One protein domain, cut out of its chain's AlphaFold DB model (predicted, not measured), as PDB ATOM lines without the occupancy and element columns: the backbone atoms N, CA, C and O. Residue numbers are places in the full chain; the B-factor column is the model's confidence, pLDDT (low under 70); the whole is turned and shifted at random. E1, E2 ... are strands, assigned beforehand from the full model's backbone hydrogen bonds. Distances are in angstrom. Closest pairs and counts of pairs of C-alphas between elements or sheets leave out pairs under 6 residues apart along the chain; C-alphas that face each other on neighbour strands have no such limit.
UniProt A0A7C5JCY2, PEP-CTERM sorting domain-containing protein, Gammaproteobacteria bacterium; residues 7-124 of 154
ATOM      1  N   THR A   7     172.954 181.352 160.002       96.44
ATOM      2  CA  THR A   7     173.976 182.157 160.670       96.44
ATOM      3  C   THR A   7     175.057 182.549 159.671       96.44
ATOM      4  O   THR A   7     175.677 181.694 159.037       96.44
ATOM      5  N   ILE A   8     175.301 183.850 159.545       97.75
ATOM      6  CA  ILE A   8     176.388 184.444 158.771       97.75
ATOM      7  C   ILE A   8     177.445 184.932 159.758       97.75
ATOM      8  O   ILE A   8     177.161 185.700 160.676       97.75
ATOM      9  N   SER A   9     178.683 184.486 159.576       97.81
ATOM     10  CA  SER A   9     179.802 184.860 160.443       97.81
ATOM     11  C   SER A   9     181.094 185.013 159.651       97.81
ATOM     12  O   SER A   9     181.155 184.686 158.466       97.81
ATOM     13  N   SER A  10     182.161 185.465 160.313       96.44
ATOM     14  CA  SER A  10     183.494 185.583 159.698       96.44
ATOM     15  C   SER A  10     183.486 186.445 158.427       96.44
ATOM     16  O   SER A  10     184.172 186.119 157.460       96.44
ATOM     17  N   PHE A  11     182.675 187.509 158.410       97.50
ATOM     18  CA  PHE A  11     182.608 188.416 157.272       97.50
ATOM     19  C   PHE A  11     183.923 189.193 157.147       97.50
ATOM     20  O   PHE A  11     184.376 189.844 158.088       97.50
ATOM     21  N   VAL A  12     184.538 189.120 155.973       97.19
ATOM     22  CA  VAL A  12     185.763 189.843 155.623       97.19
ATOM     23  C   VAL A  12     185.560 190.463 154.255       97.19
ATOM     24  O   VAL A  12     185.162 189.769 153.321       97.19
ATOM     25  N   SER A  13     185.845 191.754 154.120       97.50
ATOM     26  CA  SER A  13     185.721 192.471 152.853       97.50
ATOM     27  C   SER A  13     186.685 193.649 152.774       97.50
ATOM     28  O   SER A  13     187.125 194.171 153.799       97.50
ATOM     29  N   ASP A  14     186.983 194.073 151.550       97.44
ATOM     30  CA  ASP A  14     187.609 195.359 151.230       97.44
ATOM     31  C   ASP A  14     186.586 196.448 150.836       97.44
ATOM     32  O   ASP A  14     186.971 197.566 150.491       97.44
ATOM     33  N   ALA A  15     185.288 196.140 150.898       96.50
ATOM     34  CA  ALA A  15     184.203 197.087 150.694       96.50
ATOM     35  C   ALA A  15     184.099 198.093 151.848       96.50
ATOM     36  O   ALA A  15     184.411 197.801 153.005       96.50
ATOM     37  N   VAL A  16     183.563 199.273 151.543       97.12
ATOM     38  CA  VAL A  16     183.204 200.260 152.568       97.12
ATOM     39  C   VAL A  16     181.749 200.036 152.956       97.12
ATOM     40  O   VAL A  16     180.841 200.380 152.195       97.12
ATOM     41  N   LEU A  17     181.529 199.446 154.131       96.00
ATOM     42  CA  LEU A  17     180.188 199.225 154.669       96.00
ATOM     43  C   LEU A  17     179.561 200.537 155.153       96.00
ATOM     44  O   LEU A  17     180.233 201.406 155.710       96.00
ATOM     45  N   SER A  18     178.253 200.649 154.958       95.31
ATOM     46  CA  SER A  18     177.422 201.748 155.440       95.31
ATOM     47  C   SER A  18     176.258 201.203 156.274       95.31
ATOM     48  O   SER A  18     176.277 200.059 156.730       95.31
ATOM     49  N   THR A  19     175.250 202.038 156.514       95.81
ATOM     50  CA  THR A  19     174.059 201.675 157.288       95.81
ATOM     51  C   THR A  19     173.357 200.487 156.641       95.81
ATOM     52  O   THR A  19     173.031 200.531 155.455       95.81
ATOM     53  N   ALA A  20     173.126 199.443 157.426       97.38
ATOM     54  CA  ALA A  20     172.311 198.312 157.024       97.38
ATOM     55  C   ALA A  20     170.852 198.506 157.450       97.38
ATOM     56  O   ALA A  20     170.550 199.298 158.348       97.38
ATOM     57  N   ALA A  21     169.961 197.763 156.811       97.56
ATOM     58  CA  ALA A  21     168.565 197.635 157.193       97.56
ATOM     59  C   ALA A  21     168.209 196.152 157.321       97.56
ATOM     60  O   ALA A  21     168.823 195.302 156.678       97.56
ATOM     61  N   SER A  22     167.211 195.849 158.143       97.88
ATOM     62  CA  SER A  22     166.704 194.492 158.303       97.88
ATOM     63  C   SER A  22     165.182 194.463 158.319       97.88
ATOM     64  O   SER A  22     164.537 195.431 158.730       97.88
ATOM     65  N   SER A  23     164.618 193.336 157.900       97.94
ATOM     66  CA  SER A  23     163.191 193.029 157.989       97.94
ATOM     67  C   SER A  23     163.004 191.611 158.522       97.94
ATOM     68  O   SER A  23     163.793 190.730 158.191       97.94
ATOM     69  N   GLY A  24     161.947 191.395 159.304       96.75
ATOM     70  CA  GLY A  24     161.623 190.099 159.900       96.75
ATOM     71  C   GLY A  24     162.457 189.759 161.141       96.75
ATOM     72  O   GLY A  24     162.938 190.645 161.856       96.75
ATOM     73  N   ASP A  25     162.655 188.464 161.364       96.75
ATOM     74  CA  ASP A  25     163.452 187.878 162.435       96.75
ATOM     75  C   ASP A  25     164.938 187.865 162.065       96.75
ATOM     76  O   ASP A  25     165.488 186.892 161.537       96.75
ATOM     77  N   VAL A  26     165.587 189.003 162.309       98.19
ATOM     78  CA  VAL A  26     167.018 189.202 162.072       98.19
ATOM     79  C   VAL A  26     167.670 189.773 163.321       98.19
ATOM     80  O   VAL A  26     167.214 190.773 163.878       98.19
ATOM     81  N   THR A  27     168.768 189.160 163.760       98.06
ATOM     82  CA  THR A  27     169.532 189.615 164.929       98.06
ATOM     83  C   THR A  27     171.034 189.640 164.654       98.06
ATOM     84  O   THR A  27     171.547 188.870 163.844       98.06
ATOM     85  N   GLY A  28     171.753 190.530 165.344       97.56
ATOM     86  CA  GLY A  28     173.193 190.716 165.154       97.56
ATOM     87  C   GLY A  28     173.548 191.543 163.914       97.56
ATOM     88  O   GLY A  28     172.726 192.306 163.413       97.56
ATOM     89  N   ASP A  29     174.799 191.428 163.461       96.81
ATOM     90  CA  ASP A  29     175.339 192.156 162.308       96.81
ATOM     91  C   ASP A  29     176.580 191.451 161.717       96.81
ATOM     92  O   ASP A  29     177.099 190.479 162.273       96.81
ATOM     93  N   LEU A  30     177.071 191.956 160.577       96.25
ATOM     94  CA  LEU A  30     178.234 191.400 159.872       96.25
ATOM     95  C   LEU A  30     179.571 191.574 160.615       96.25
ATOM     96  O   LEU A  30     180.539 190.908 160.259       96.25
ATOM     97  N   SER A  31     179.667 192.440 161.630       94.06
ATOM     98  CA  SER A  31     180.898 192.585 162.425       94.06
ATOM     99  C   SER A  31     181.111 191.421 163.398       94.06
ATOM    100  O   SER A  31     182.231 191.193 163.862       94.06
ATOM    101  N   GLY A  32     180.049 190.662 163.678       94.75
ATOM    102  CA  GLY A  32     180.076 189.471 164.515       94.75
ATOM    103  C   GLY A  32     179.333 188.304 163.877       94.75
ATOM    104  O   GLY A  32     179.837 187.645 162.966       94.75
ATOM    105  N   SER A  33     178.162 188.006 164.436       97.06
ATOM    106  CA  SER A  33     177.287 186.922 164.000       97.06
ATOM    107  C   SER A  33     175.938 187.519 163.636       97.06
ATOM    108  O   SER A  33     175.246 188.034 164.511       97.06
ATOM    109  N   LEU A  34     175.578 187.430 162.362       98.44
ATOM    110  CA  LEU A  34     174.273 187.809 161.838       98.44
ATOM    111  C   LEU A  34     173.412 186.551 161.739       98.44
ATOM    112  O   LEU A  34     173.849 185.547 161.180       98.44
ATOM    113  N   VAL A  35     172.198 186.598 162.272       97.81
ATOM    114  CA  VAL A  35     171.279 185.459 162.306       97.81
ATOM    115  C   VAL A  35     169.975 185.851 161.626       97.81
ATOM    116  O   VAL A  35     169.361 186.841 162.019       97.81
ATOM    117  N   LEU A  36     169.565 185.073 160.624       97.12
ATOM    118  CA  LEU A  36     168.234 185.127 160.020       97.12
ATOM    119  C   LEU A  36     167.457 183.922 160.555       97.12
ATOM    120  O   LEU A  36     167.807 182.771 160.265       97.12
ATOM    121  N   GLY A  37     166.468 184.207 161.395       93.81
ATOM    122  CA  GLY A  37     165.679 183.223 162.122       93.81
ATOM    123  C   GLY A  37     164.460 182.719 161.361       93.81
ATOM    124  O   GLY A  37     164.405 182.719 160.129       93.81
ATOM    125  N   ASP A  38     163.496 182.251 162.138       91.06
ATOM    126  CA  ASP A  38     162.260 181.594 161.719       91.06
ATOM    127  C   ASP A  38     161.006 182.241 162.325       91.06
ATOM    128  O   ASP A  38     159.897 181.732 162.140       91.06
ATOM    129  N   GLY A  39     161.164 183.343 163.063       89.56
ATOM    130  CA  GLY A  39     160.063 184.068 163.693       89.56
ATOM    131  C   GLY A  39     159.095 184.708 162.696       89.56
ATOM    132  O   GLY A  39     157.920 184.872 163.022       89.56
ATOM    133  N   ASP A  40     159.561 185.000 161.479       90.88
ATOM    134  CA  ASP A  40     158.774 185.563 160.383       90.88
ATOM    135  C   ASP A  40     158.944 184.759 159.083       90.88
ATOM    136  O   ASP A  40     159.947 184.079 158.861       90.88
ATOM    137  N   PHE A  41     157.947 184.860 158.193       87.25
ATOM    138  CA  PHE A  41     157.953 184.181 156.887       87.25
ATOM    139  C   PHE A  41     159.074 184.677 155.960       87.25
ATOM    140  O   PHE A  41     159.565 183.918 155.128       87.25
ATOM    141  N   PHE A  42     159.455 185.950 156.084       91.94
ATOM    142  CA  PHE A  42     160.489 186.582 155.274       91.94
ATOM    143  C   PHE A  42     161.437 187.374 156.170       91.94
ATOM    144  O   PHE A  42     161.003 188.285 156.877       91.94
ATOM    145  N   ASN A  43     162.724 187.034 156.088       95.88
ATOM    146  CA  ASN A  43     163.801 187.617 156.879       95.88
ATOM    147  C   ASN A  43     164.871 188.145 155.923       95.88
ATOM    148  O   ASN A  43     165.346 187.408 155.059       95.88
ATOM    149  N   GLU A  44     165.250 189.410 156.065       97.62
ATOM    150  CA  GLU A  44     166.168 190.088 155.149       97.62
ATOM    151  C   GLU A  44     167.189 190.924 155.914       97.62
ATOM    152  O   GLU A  44     166.843 191.679 156.824       97.62
ATOM    153  N   TRP A  45     168.447 190.834 155.481       98.50
ATOM    154  CA  TRP A  45     169.504 191.770 155.840       98.50
ATOM    155  C   TRP A  45     170.007 192.486 154.587       98.50
ATOM    156  O   TRP A  45     170.655 191.882 153.731       98.50
ATOM    157  N   LEU A  46     169.746 193.789 154.500       98.19
ATOM    158  CA  LEU A  46     170.201 194.652 153.420       98.19
ATOM    159  C   LEU A  46     171.419 195.456 153.880       98.19
ATOM    160  O   LEU A  46     171.300 196.459 154.586       98.19
ATOM    161  N   GLN A  47     172.606 195.036 153.447       97.88
ATOM    162  CA  GLN A  47     173.849 195.753 153.720       97.88
ATOM    163  C   GLN A  47     174.136 196.776 152.618       97.88
ATOM    164  O   GLN A  47     174.585 196.413 151.533       97.88
ATOM    165  N   ASN A  48     173.976 198.068 152.914       97.06
ATOM    166  CA  ASN A  48     174.465 199.104 152.007       97.06
ATOM    167  C   ASN A  48     175.998 199.155 152.042       97.06
ATOM    168  O   ASN A  48     176.597 199.203 153.122       97.06
ATOM    169  N   LEU A  49     176.645 199.170 150.882       96.00
ATOM    170  CA  LEU A  49     178.100 199.203 150.785       96.00
ATOM    171  C   LEU A  49     178.562 199.855 149.483       96.00
ATOM    172  O   LEU A  49     177.841 199.895 148.492       96.00
ATOM    173  N   THR A  50     179.793 200.354 149.486       96.25
ATOM    174  CA  THR A  50     180.539 200.607 148.248       96.25
ATOM    175  C   THR A  50     181.387 199.378 147.959       96.25
ATOM    176  O   THR A  50     182.256 199.048 148.770       96.25
ATOM    177  N   PHE A  51     181.124 198.698 146.838       94.75
ATOM    178  CA  PHE A  51     181.847 197.485 146.453       94.75
ATOM    179  C   PHE A  51     183.360 197.735 146.372       94.75
ATOM    180  O   PHE A  51     183.808 198.691 145.737       94.75
ATOM    181  N   GLY A  52     184.129 196.858 147.022       94.69
ATOM    182  CA  GLY A  52     185.559 196.681 146.775       94.69
ATOM    183  C   GLY A  52     185.794 195.600 145.714       94.69
ATOM    184  O   GLY A  52     184.970 195.420 144.818       94.69
ATOM    185  N   ALA A  53     186.901 194.864 145.805       96.19
ATOM    186  CA  ALA A  53     187.173 193.734 144.923       96.19
ATOM    187  C   ALA A  53     186.592 192.412 145.448       96.19
ATOM    188  O   ALA A  53     186.368 191.501 144.652       96.19
ATOM    189  N   SER A  54     186.372 192.264 146.763       96.56
ATOM    190  CA  SER A  54     185.888 190.998 147.328       96.56
ATOM    191  C   SER A  54     185.224 191.109 148.704       96.56
ATOM    192  O   SER A  54     185.507 191.978 149.530       96.56
ATOM    193  N   PHE A  55     184.358 190.141 148.991       96.62
ATOM    194  CA  PHE A  55     183.957 189.797 150.347       96.62
ATOM    195  C   PHE A  55     183.857 188.279 150.487       96.62
ATOM    196  O   PHE A  55     183.692 187.555 149.505       96.62
ATOM    197  N   SER A  56     183.951 187.795 151.717       97.00
ATOM    198  CA  SER A  56     183.733 186.398 152.075       97.00
ATOM    199  C   SER A  56     183.071 186.317 153.440       97.00
ATOM    200  O   SER A  56     183.234 187.213 154.265       97.00
ATOM    201  N   PHE A  57     182.316 185.252 153.668       96.75
ATOM    202  CA  PHE A  57     181.706 184.941 154.952       96.75
ATOM    203  C   PHE A  57     181.487 183.435 155.062       96.75
ATOM    204  O   PHE A  57     181.524 182.706 154.068       96.75
ATOM    205  N   ARG A  58     181.244 182.968 156.283       95.62
ATOM    206  CA  ARG A  58     180.788 181.611 156.562       95.62
ATOM    207  C   ARG A  58     179.276 181.620 156.734       95.62
ATOM    208  O   ARG A  58     178.762 182.399 157.530       95.62
ATOM    209  N   LEU A  59     178.606 180.744 155.995       94.00
ATOM    210  CA  LEU A  59     177.172 180.500 156.082       94.00
ATOM    211  C   LEU A  59     176.944 179.160 156.783       94.00
ATOM    212  O   LEU A  59     177.489 178.141 156.359       94.00
ATOM    213  N   GLU A  60     176.148 179.159 157.843       92.81
ATOM    214  CA  GLU A  60     175.730 177.958 158.564       92.81
ATOM    215  C   GLU A  60     174.206 177.871 158.558       92.81
ATOM    216  O   GLU A  60     173.528 178.841 158.883       92.81
ATOM    217  N   SER A  61     173.679 176.705 158.188       90.44
ATOM    218  CA  SER A  61     172.254 176.386 158.264       90.44
ATOM    219  C   SER A  61     172.045 175.234 159.236       90.44
ATOM    220  O   SER A  61     172.839 174.289 159.252       90.44
ATOM    221  N   THR A  62     170.973 175.279 160.021       89.38
ATOM    222  CA  THR A  62     170.571 174.147 160.869       89.38
ATOM    223  C   THR A  62     170.044 172.959 160.060       89.38
ATOM    224  O   THR A  62     170.141 171.836 160.542       89.38
ATOM    225  N   ALA A  63     169.508 173.196 158.853       83.88
ATOM    226  CA  ALA A  63     169.064 172.175 157.895       83.88
ATOM    227  C   ALA A  63     168.268 171.013 158.531       83.88
ATOM    228  O   ALA A  63     168.575 169.834 158.345       83.88
ATOM    229  N   ASN A  64     167.218 171.339 159.289       85.25
ATOM    230  CA  ASN A  64     166.389 170.396 160.051       85.25
ATOM    231  C   ASN A  64     165.553 169.440 159.174       85.25
ATOM    232  O   ASN A  64     164.794 168.618 159.694       85.25
ATOM    233  N   GLY A  65     165.724 169.504 157.853       75.38
ATOM    234  CA  GLY A  65     165.124 168.609 156.878       75.38
ATOM    235  C   GLY A  65     163.829 169.148 156.268       75.38
ATOM    236  O   GLY A  65     163.408 170.273 156.564       75.38
ATOM    237  N   PRO A  66     163.186 168.333 155.413       70.50
ATOM    238  CA  PRO A  66     162.047 168.770 154.620       70.50
ATOM    239  C   PRO A  66     160.901 169.224 155.520       70.50
ATOM    240  O   PRO A  66     160.665 168.638 156.579       70.50
ATOM    241  N   PHE A  67     160.185 170.258 155.071       75.19
ATOM    242  CA  PHE A  67     159.050 170.892 155.763       75.19
ATOM    243  C   PHE A  67     159.401 171.808 156.951       75.19
ATOM    244  O   PHE A  67     158.493 172.255 157.653       75.19
ATOM    245  N   SER A  68     160.682 172.115 157.166       81.19
ATOM    246  CA  SER A  68     161.135 173.092 158.165       81.19
ATOM    247  C   SER A  68     161.307 174.472 157.512       81.19
ATOM    248  O   SER A  68     162.181 174.605 156.660       81.19
ATOM    249  N   PRO A  69     160.501 175.496 157.850       80.69
ATOM    250  CA  PRO A  69     160.721 176.855 157.359       80.69
ATOM    251  C   PRO A  69     161.851 177.553 158.140       80.69
ATOM    252  O   PRO A  69     162.044 177.229 159.315       80.69
ATOM    253  N   PRO A  70     162.563 178.526 157.542       83.06
ATOM    254  CA  PRO A  70     162.637 178.792 156.104       83.06
ATOM    255  C   PRO A  70     163.256 177.613 155.334       83.06
ATOM    256  O   PRO A  70     164.049 176.844 155.875       83.06
ATOM    257  N   ASP A  71     162.872 177.468 154.069       85.12
ATOM    258  CA  ASP A  71     163.315 176.396 153.168       85.12
ATOM    259  C   ASP A  71     164.391 176.854 152.168       85.12
ATOM    260  O   ASP A  71     165.046 176.018 151.551       85.12
ATOM    261  N   SER A  72     164.654 178.159 152.063       91.94
ATOM    262  CA  SER A  72     165.672 178.710 151.171       91.94
ATOM    263  C   SER A  72     166.384 179.928 151.764       91.94
ATOM    264  O   SER A  72     165.804 180.708 152.518       91.94
ATOM    265  N   PHE A  73     167.651 180.093 151.393       94.75
ATOM    266  CA  PHE A  73     168.427 181.319 151.552       94.75
ATOM    267  C   PHE A  73     168.917 181.777 150.182       94.75
ATOM    268  O   PHE A  73     169.390 180.963 149.391       94.75
ATOM    269  N   SER A  74     168.876 183.077 149.915       97.19
ATOM    270  CA  SER A  74     169.388 183.660 148.678       97.19
ATOM    271  C   SER A  74     170.234 184.900 148.950       97.19
ATOM    272  O   SER A  74     170.011 185.639 149.908       97.19
ATOM    273  N   LEU A  75     171.239 185.114 148.102       97.69
ATOM    274  CA  LEU A  75     172.117 186.279 148.127       97.69
ATOM    275  C   LEU A  75     172.031 187.003 146.787       97.69
ATOM    276  O   LEU A  75     172.225 186.395 145.734       97.69
ATOM    277  N   PHE A  76     171.840 188.317 146.846       98.38
ATOM    278  CA  PHE A  76     171.791 189.198 145.685       98.38
ATOM    279  C   PHE A  76     172.879 190.266 145.787       98.38
ATOM    280  O   PHE A  76     173.234 190.703 146.884       98.38
ATOM    281  N   LEU A  77     173.380 190.716 144.637       97.75
ATOM    282  CA  LEU A  77     174.128 191.966 144.535       97.75
ATOM    283  C   LEU A  77     173.212 193.000 143.904       97.75
ATOM    284  O   LEU A  77     172.697 192.765 142.814       97.75
ATOM    285  N   LEU A  78     173.023 194.128 144.579       97.75
ATOM    286  CA  LEU A  78     172.104 195.173 144.143       97.75
ATOM    287  C   LEU A  78     172.868 196.414 143.673       97.75
ATOM    288  O   LEU A  78     173.948 196.723 144.183       97.75
ATOM    289  N   ASP A  79     172.290 197.135 142.719       95.38
ATOM    290  CA  ASP A  79     172.739 198.464 142.322       95.38
ATOM    291  C   ASP A  79     172.219 199.557 143.282       95.38
ATOM    292  O   ASP A  79     171.504 199.303 144.255       95.38
ATOM    293  N   SER A  80     172.558 200.819 143.005       94.25
ATOM    294  CA  SER A  80     172.117 201.963 143.817       94.25
ATOM    295  C   SER A  80     170.604 202.223 143.796       94.25
ATOM    296  O   SER A  80     170.117 203.008 144.608       94.25
ATOM    297  N   SER A  81     169.871 201.618 142.860       96.44
ATOM    298  CA  SER A  81     168.409 201.682 142.752       96.44
ATOM    299  C   SER A  81     167.728 200.475 143.407       96.44
ATOM    300  O   SER A  81     166.511 200.339 143.285       96.44
ATOM    301  N   LEU A  82     168.493 199.627 144.109       95.50
ATOM    302  CA  LEU A  82     168.046 198.376 144.725       95.50
ATOM    303  C   LEU A  82     167.549 197.336 143.708       95.50
ATOM    304  O   LEU A  82     166.722 196.489 144.042       95.50
ATOM    305  N   LEU A  83     168.052 197.390 142.474       97.19
ATOM    306  CA  LEU A  83     167.799 196.368 141.462       97.19
ATOM    307  C   LEU A  83     168.950 195.357 141.437       97.19
ATOM    308  O   LEU A  83     170.110 195.767 141.542       97.19
ATOM    309  N   PRO A  84     168.672 194.051 141.297       97.75
ATOM    310  CA  PRO A  84     169.723 193.048 141.248       97.75
ATOM    311  C   PRO A  84     170.546 193.158 139.960       97.75
ATOM    312  O   PRO A  84     170.033 193.472 138.883       97.75
ATOM    313  N   TYR A  85     171.847 192.895 140.068       97.62
ATOM    314  CA  TYR A  85     172.693 192.690 138.898       97.62
ATOM    315  C   TYR A  85     172.334 191.373 138.221       97.62
ATOM    316  O   TYR A  85     172.275 190.343 138.884       97.62
ATOM    317  N   ALA A  86     172.192 191.408 136.896       98.19
ATOM    318  CA  ALA A  86     171.793 190.245 136.114       98.19
ATOM    319  C   ALA A  86     172.684 189.012 136.360       98.19
ATOM    320  O   ALA A  86     173.924 189.106 136.397       98.19
ATOM    321  N   THR A  87     172.034 187.855 136.458       98.50
ATOM    322  CA  THR A  87     172.670 186.533 136.550       98.50
ATOM    323  C   THR A  87     172.043 185.558 135.547       98.50
ATOM    324  O   THR A  87     171.163 185.935 134.774       98.50
ATOM    325  N   ASP A  88     172.496 184.305 135.531       98.12
ATOM    326  CA  ASP A  88     171.852 183.218 134.787       98.12
ATOM    327  C   ASP A  88     170.843 182.404 135.620       98.12
ATOM    328  O   ASP A  88     170.463 181.304 135.207       98.12
ATOM    329  N   ASP A  89     170.373 182.944 136.754       97.81
ATOM    330  CA  ASP A  89     169.298 182.342 137.548       97.81
ATOM    331  C   ASP A  89     168.068 182.028 136.665       97.81
ATOM    332  O   ASP A  89     167.431 182.945 136.128       97.81
ATOM    333  N   PRO A  90     167.678 180.745 136.523       96.94
ATOM    334  CA  PRO A  90     166.596 180.327 135.635       96.94
ATOM    335  C   PRO A  90     165.214 180.826 136.068       96.94
ATOM    336  O   PRO A  90     164.275 180.768 135.268       96.94
ATOM    337  N   LEU A  91     165.060 181.298 137.310       95.69
ATOM    338  CA  LEU A  91     163.818 181.900 137.798       95.69
ATOM    339  C   LEU A  91     163.700 183.387 137.438       95.69
ATOM    340  O   LEU A  91     162.628 183.967 137.611       95.69
ATOM    341  N   GLY A  92     164.774 183.996 136.924       95.50
ATOM    342  CA  GLY A  92     164.821 185.414 136.579       95.50
ATOM    343  C   GLY A  92     164.754 186.339 137.794       95.50
ATOM    344  O   GLY A  92     164.314 187.478 137.650       95.50
ATOM    345  N   THR A  93     165.131 185.858 138.986       96.56
ATOM    346  CA  THR A  93     165.216 186.702 140.193       96.56
ATOM    347  C   THR A  93     166.554 187.422 140.306       96.56
ATOM    348  O   THR A  93     166.676 188.359 141.089       96.56
ATOM    349  N   ASP A  94     167.535 186.999 139.504       98.38
ATOM    350  CA  ASP A  94     168.903 187.507 139.498       98.38
ATOM    351  C   ASP A  94     169.664 187.262 140.817       98.38
ATOM    352  O   ASP A  94     170.514 188.052 141.238       98.38
ATOM    353  N   ALA A  95     169.373 186.142 141.489       98.25
ATOM    354  CA  ALA A  95     170.145 185.694 142.644       98.25
ATOM    355  C   ALA A  95     171.574 185.317 142.228       98.25
ATOM    356  O   ALA A  95     171.774 184.605 141.253       98.25
ATOM    357  N   LEU A  96     172.582 185.726 143.001       98.12
ATOM    358  CA  LEU A  96     173.967 185.278 142.799       98.12
ATOM    359  C   LEU A  96     174.192 183.878 143.386       98.12
ATOM    360  O   LEU A  96     174.991 183.093 142.872       98.12
ATOM    361  N   LEU A  97     173.506 183.580 144.487       97.38
ATOM    362  CA  LEU A  97     173.568 182.296 145.172       97.38
ATOM    363  C   LEU A  97     172.211 181.961 145.778       97.38
ATOM    364  O   LEU A  97     171.564 182.831 146.362       97.38
ATOM    365  N   VAL A  98     171.833 180.689 145.700       96.25
ATOM    366  CA  VAL A  98     170.694 180.110 146.419       96.25
ATOM    367  C   VAL A  98     171.160 178.870 147.176       96.25
ATOM    368  O   VAL A  98     171.905 178.048 146.648       96.25
ATOM    369  N   LEU A  99     170.723 178.727 148.420       93.19
ATOM    370  CA  LEU A  99     170.914 177.541 149.241       93.19
ATOM    371  C   LEU A  99     169.539 177.005 149.640       93.19
ATOM    372  O   LEU A  99     168.840 177.630 150.434       93.19
ATOM    373  N   ASP A 100     169.178 175.835 149.119       90.38
ATOM    374  CA  ASP A 100     167.977 175.115 149.546       90.38
ATOM    375  C   ASP A 100     168.248 174.434 150.895       90.38
ATOM    376  O   ASP A 100     168.923 173.404 150.967       90.38
ATOM    377  N   ILE A 101     167.738 175.040 151.967       88.25
ATOM    378  CA  ILE A 101     167.888 174.598 153.361       88.25
ATOM    379  C   ILE A 101     166.735 173.705 153.834       88.25
ATOM    380  O   ILE A 101     166.760 173.214 154.966       88.25
ATOM    381  N   GLY A 102     165.753 173.443 152.968       80.69
ATOM    382  CA  GLY A 102     164.717 172.433 153.177       80.69
ATOM    383  C   GLY A 102     165.236 170.999 153.027       80.69
ATOM    384  O   GLY A 102     164.529 170.053 153.364       80.69
ATOM    385  N   ASN A 103     166.472 170.800 152.565       76.12
ATOM    386  CA  ASN A 103     167.086 169.481 152.417       76.12
ATOM    387  C   ASN A 103     168.034 169.136 153.573       76.12
ATOM    388  O   ASN A 103     168.602 170.003 154.229       76.12
ATOM    389  N   THR A 104     168.249 167.837 153.801       74.12
ATOM    390  CA  THR A 104     169.162 167.338 154.847       74.12
ATOM    391  C   THR A 104     170.651 167.500 154.513       74.12
ATOM    392  O   THR A 104     171.487 167.328 155.394       74.12
ATOM    393  N   ASP A 105     170.993 167.785 153.253       80.94
ATOM    394  CA  ASP A 105     172.351 168.134 152.806       80.94
ATOM    395  C   ASP A 105     172.238 169.323 151.835       80.94
ATOM    396  O   ASP A 105     172.143 169.118 150.624       80.94
ATOM    397  N   PRO A 106     172.105 170.558 152.355       85.31
ATOM    398  CA  PRO A 106     171.872 171.733 151.529       85.31
ATOM    399  C   PRO A 106     173.124 172.059 150.700       85.31
ATOM    400  O   PRO A 106     174.223 172.223 151.238       85.31
ATOM    401  N   GLU A 107     172.958 172.173 149.383       87.69
ATOM    402  CA  GLU A 107     174.024 172.540 148.449       87.69
ATOM    403  C   GLU A 107     173.775 173.940 147.886       87.69
ATOM    404  O   GLU A 107     172.671 174.264 147.445       87.69
ATOM    405  N   ALA A 108     174.807 174.784 147.925       92.25
ATOM    406  CA  ALA A 108     174.724 176.132 147.384       92.25
ATOM    407  C   ALA A 108     174.816 176.089 145.856       92.25
ATOM    408  O   ALA A 108     175.829 175.666 145.298       92.25
ATOM    409  N   GLN A 109     173.782 176.589 145.193       95.25
ATOM    410  CA  GLN A 109     173.759 176.846 143.763       95.25
ATOM    411  C   GLN A 109     174.274 178.262 143.517       95.25
ATOM    412  O   GLN A 109     173.795 179.212 144.130       95.25
ATOM    413  N   VAL A 110     175.272 178.393 142.645       97.50
ATOM    414  CA  VAL A 110     175.862 179.681 142.268       97.50
ATOM    415  C   VAL A 110     175.531 179.961 140.815       97.50
ATOM    416  O   VAL A 110     175.771 179.110 139.957       97.50
ATOM    417  N   PHE A 111     175.030 181.161 140.559       98.25
ATOM    418  CA  PHE A 111     174.655 181.626 139.231       98.25
ATOM    419  C   PHE A 111     175.751 182.525 138.654       98.25
ATOM    420  O   PHE A 111     176.408 183.288 139.371       98.25
ATOM    421  N   ALA A 112     176.004 182.408 137.354       98.00
ATOM    422  CA  ALA A 112     176.995 183.214 136.662       98.00
ATOM    423  C   ALA A 112     176.512 184.664 136.530       98.00
ATOM    424  O   ALA A 112     175.357 184.923 136.206       98.00
ATOM    425  N   SER A 113     177.422 185.622 136.716       97.62
ATOM    426  CA  SER A 113     177.161 187.045 136.498       97.62
ATOM    427  C   SER A 113     178.319 187.695 135.749       97.62
ATOM    428  O   SER A 113     179.479 187.313 135.904       97.62
ATOM    429  N   ALA A 114     178.016 188.716 134.946       97.19
ATOM    430  CA  ALA A 114     179.042 189.564 134.342       97.19
ATOM    431  C   ALA A 114     179.671 190.537 135.359       97.19
ATOM    432  O   ALA A 114     180.764 191.049 135.116       97.19
ATOM    433  N   SER A 115     178.987 190.795 136.480       95.12
ATOM    434  CA  SER A 115     179.406 191.771 137.493       95.12
ATOM    435  C   SER A 115     180.275 191.170 138.597       95.12
ATOM    436  O   SER A 115     181.044 191.896 139.224       95.12
ATOM    437  N   ALA A 116     180.156 189.867 138.863       95.62
ATOM    438  CA  ALA A 116     180.869 189.204 139.950       95.62
ATOM    439  C   ALA A 116     181.028 187.699 139.708       95.62
ATOM    440  O   ALA A 116     180.220 187.071 139.029       95.62
ATOM    441  N   THR A 117     182.037 187.118 140.357       96.31
ATOM    442  CA  THR A 117     182.224 185.667 140.446       96.31
ATOM    443  C   THR A 117     182.054 185.244 141.897       96.31
ATOM    444  O   THR A 117     182.809 185.693 142.760       96.31
ATOM    445  N   ALA A 118     181.104 184.352 142.169       96.19
ATOM    446  CA  ALA A 118     180.975 183.700 143.466       96.19
ATOM    447  C   ALA A 118     181.584 182.293 143.425       96.19
ATOM    448  O   ALA A 118     181.531 181.592 142.416       96.19
ATOM    449  N   THR A 119     182.181 181.879 144.538       95.12
ATOM    450  CA  THR A 119     182.655 180.507 144.742       95.12
ATOM    451  C   THR A 119     182.237 180.050 146.128       95.12
ATOM    452  O   THR A 119     182.174 180.852 147.060       95.12
ATOM    453  N   THR A 120     181.933 178.765 146.266       93.88
ATOM    454  CA  THR A 120     181.529 178.164 147.536       93.88
ATOM    455  C   THR A 120     182.435 176.986 147.853       93.88
ATOM    456  O   THR A 120     182.981 176.321 146.972       93.88
ATOM    457  N   SER A 121     182.634 176.734 149.143       91.25
ATOM    458  CA  SER A 121     183.298 175.525 149.613       91.25
ATOM    459  C   SER A 121     182.592 175.043 150.868       91.25
ATOM    460  O   SER A 121     182.237 175.843 151.736       91.25
ATOM    461  N   ARG A 122     182.346 173.734 150.956       86.12
ATOM    462  CA  ARG A 122     181.675 173.160 152.118       86.12
ATOM    463  C   ARG A 122     182.673 173.020 153.260       86.12
ATOM    464  O   ARG A 122     183.692 172.343 153.121       86.12
ATOM    465  N   GLY A 123     182.358 173.619 154.405       75.25
ATOM    466  CA  GLY A 123     183.090 173.358 155.638       75.25
ATOM    467  C   GLY A 123     182.870 171.910 156.073       75.25
ATOM    468  O   GLY A 123     181.745 171.506 156.347       75.25
ATOM    469  N   VAL A 124     183.932 171.108 156.131       63.25
ATOM    470  CA  VAL A 124     183.881 169.767 156.730       63.25
ATOM    471  C   VAL A 124     184.165 169.919 158.219       63.25
ATOM    472  O   VAL A 124     185.311 170.127 158.612       63.25
TER     473      VAL A 124
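Overview. This is residues 7 to 124 of the 154 residues of the protein "PEP-CTERM sorting domain-containing protein" of Gammaproteobacteria bacterium (UniProt A0A7C5JCY2). With little regular structure, this is a loosely formed sandwich of short strands: E1 and E5 make one wall, E2 and E4 partly face it, and E3 slants from E1 toward E4. E6, E7 and E8 make a third sheet, a meander, each strand the antiparallel neighbour of the one before. The 118 printed residues hold eight strands, E1 to E8 in chain order, and no named helix; all strand, 44 residues in named elements. It is compact, radius of gyration of the C-alphas 14.1 A, spanning 36 by 31 by 30 A.

Arrangement. E1, residues 7 to 13, is the inner strand between E3, 33 to 36, and E5, 55 to 61, antiparallel to both; N 9 and O 58 are 2.9 A apart, N 8 and O 34 2.8 A. E2, 16 to 23, is antiparallel to E4, 44 to 50: N 21 to O 46, 2.9 A. E7, 97 to 100, forms hairpins with E6, 72 to 75 (N 73 to O 99, 2.9 A), and E8, 108 to 110 (N 98 to O 109, 2.9 A).

Along the chain. E1 begins at C-alpha 7 (173.976, 182.157, 160.670); E8 ends at C-alpha 110 (175.862, 179.681, 142.268). E2 measures 22.0 A, bending by 53 degrees at residue 19.

Size, cuts and confidence. The printed part has no cut. The link E6 to E7 is long. Residue 124 is under 70 in pLDDT.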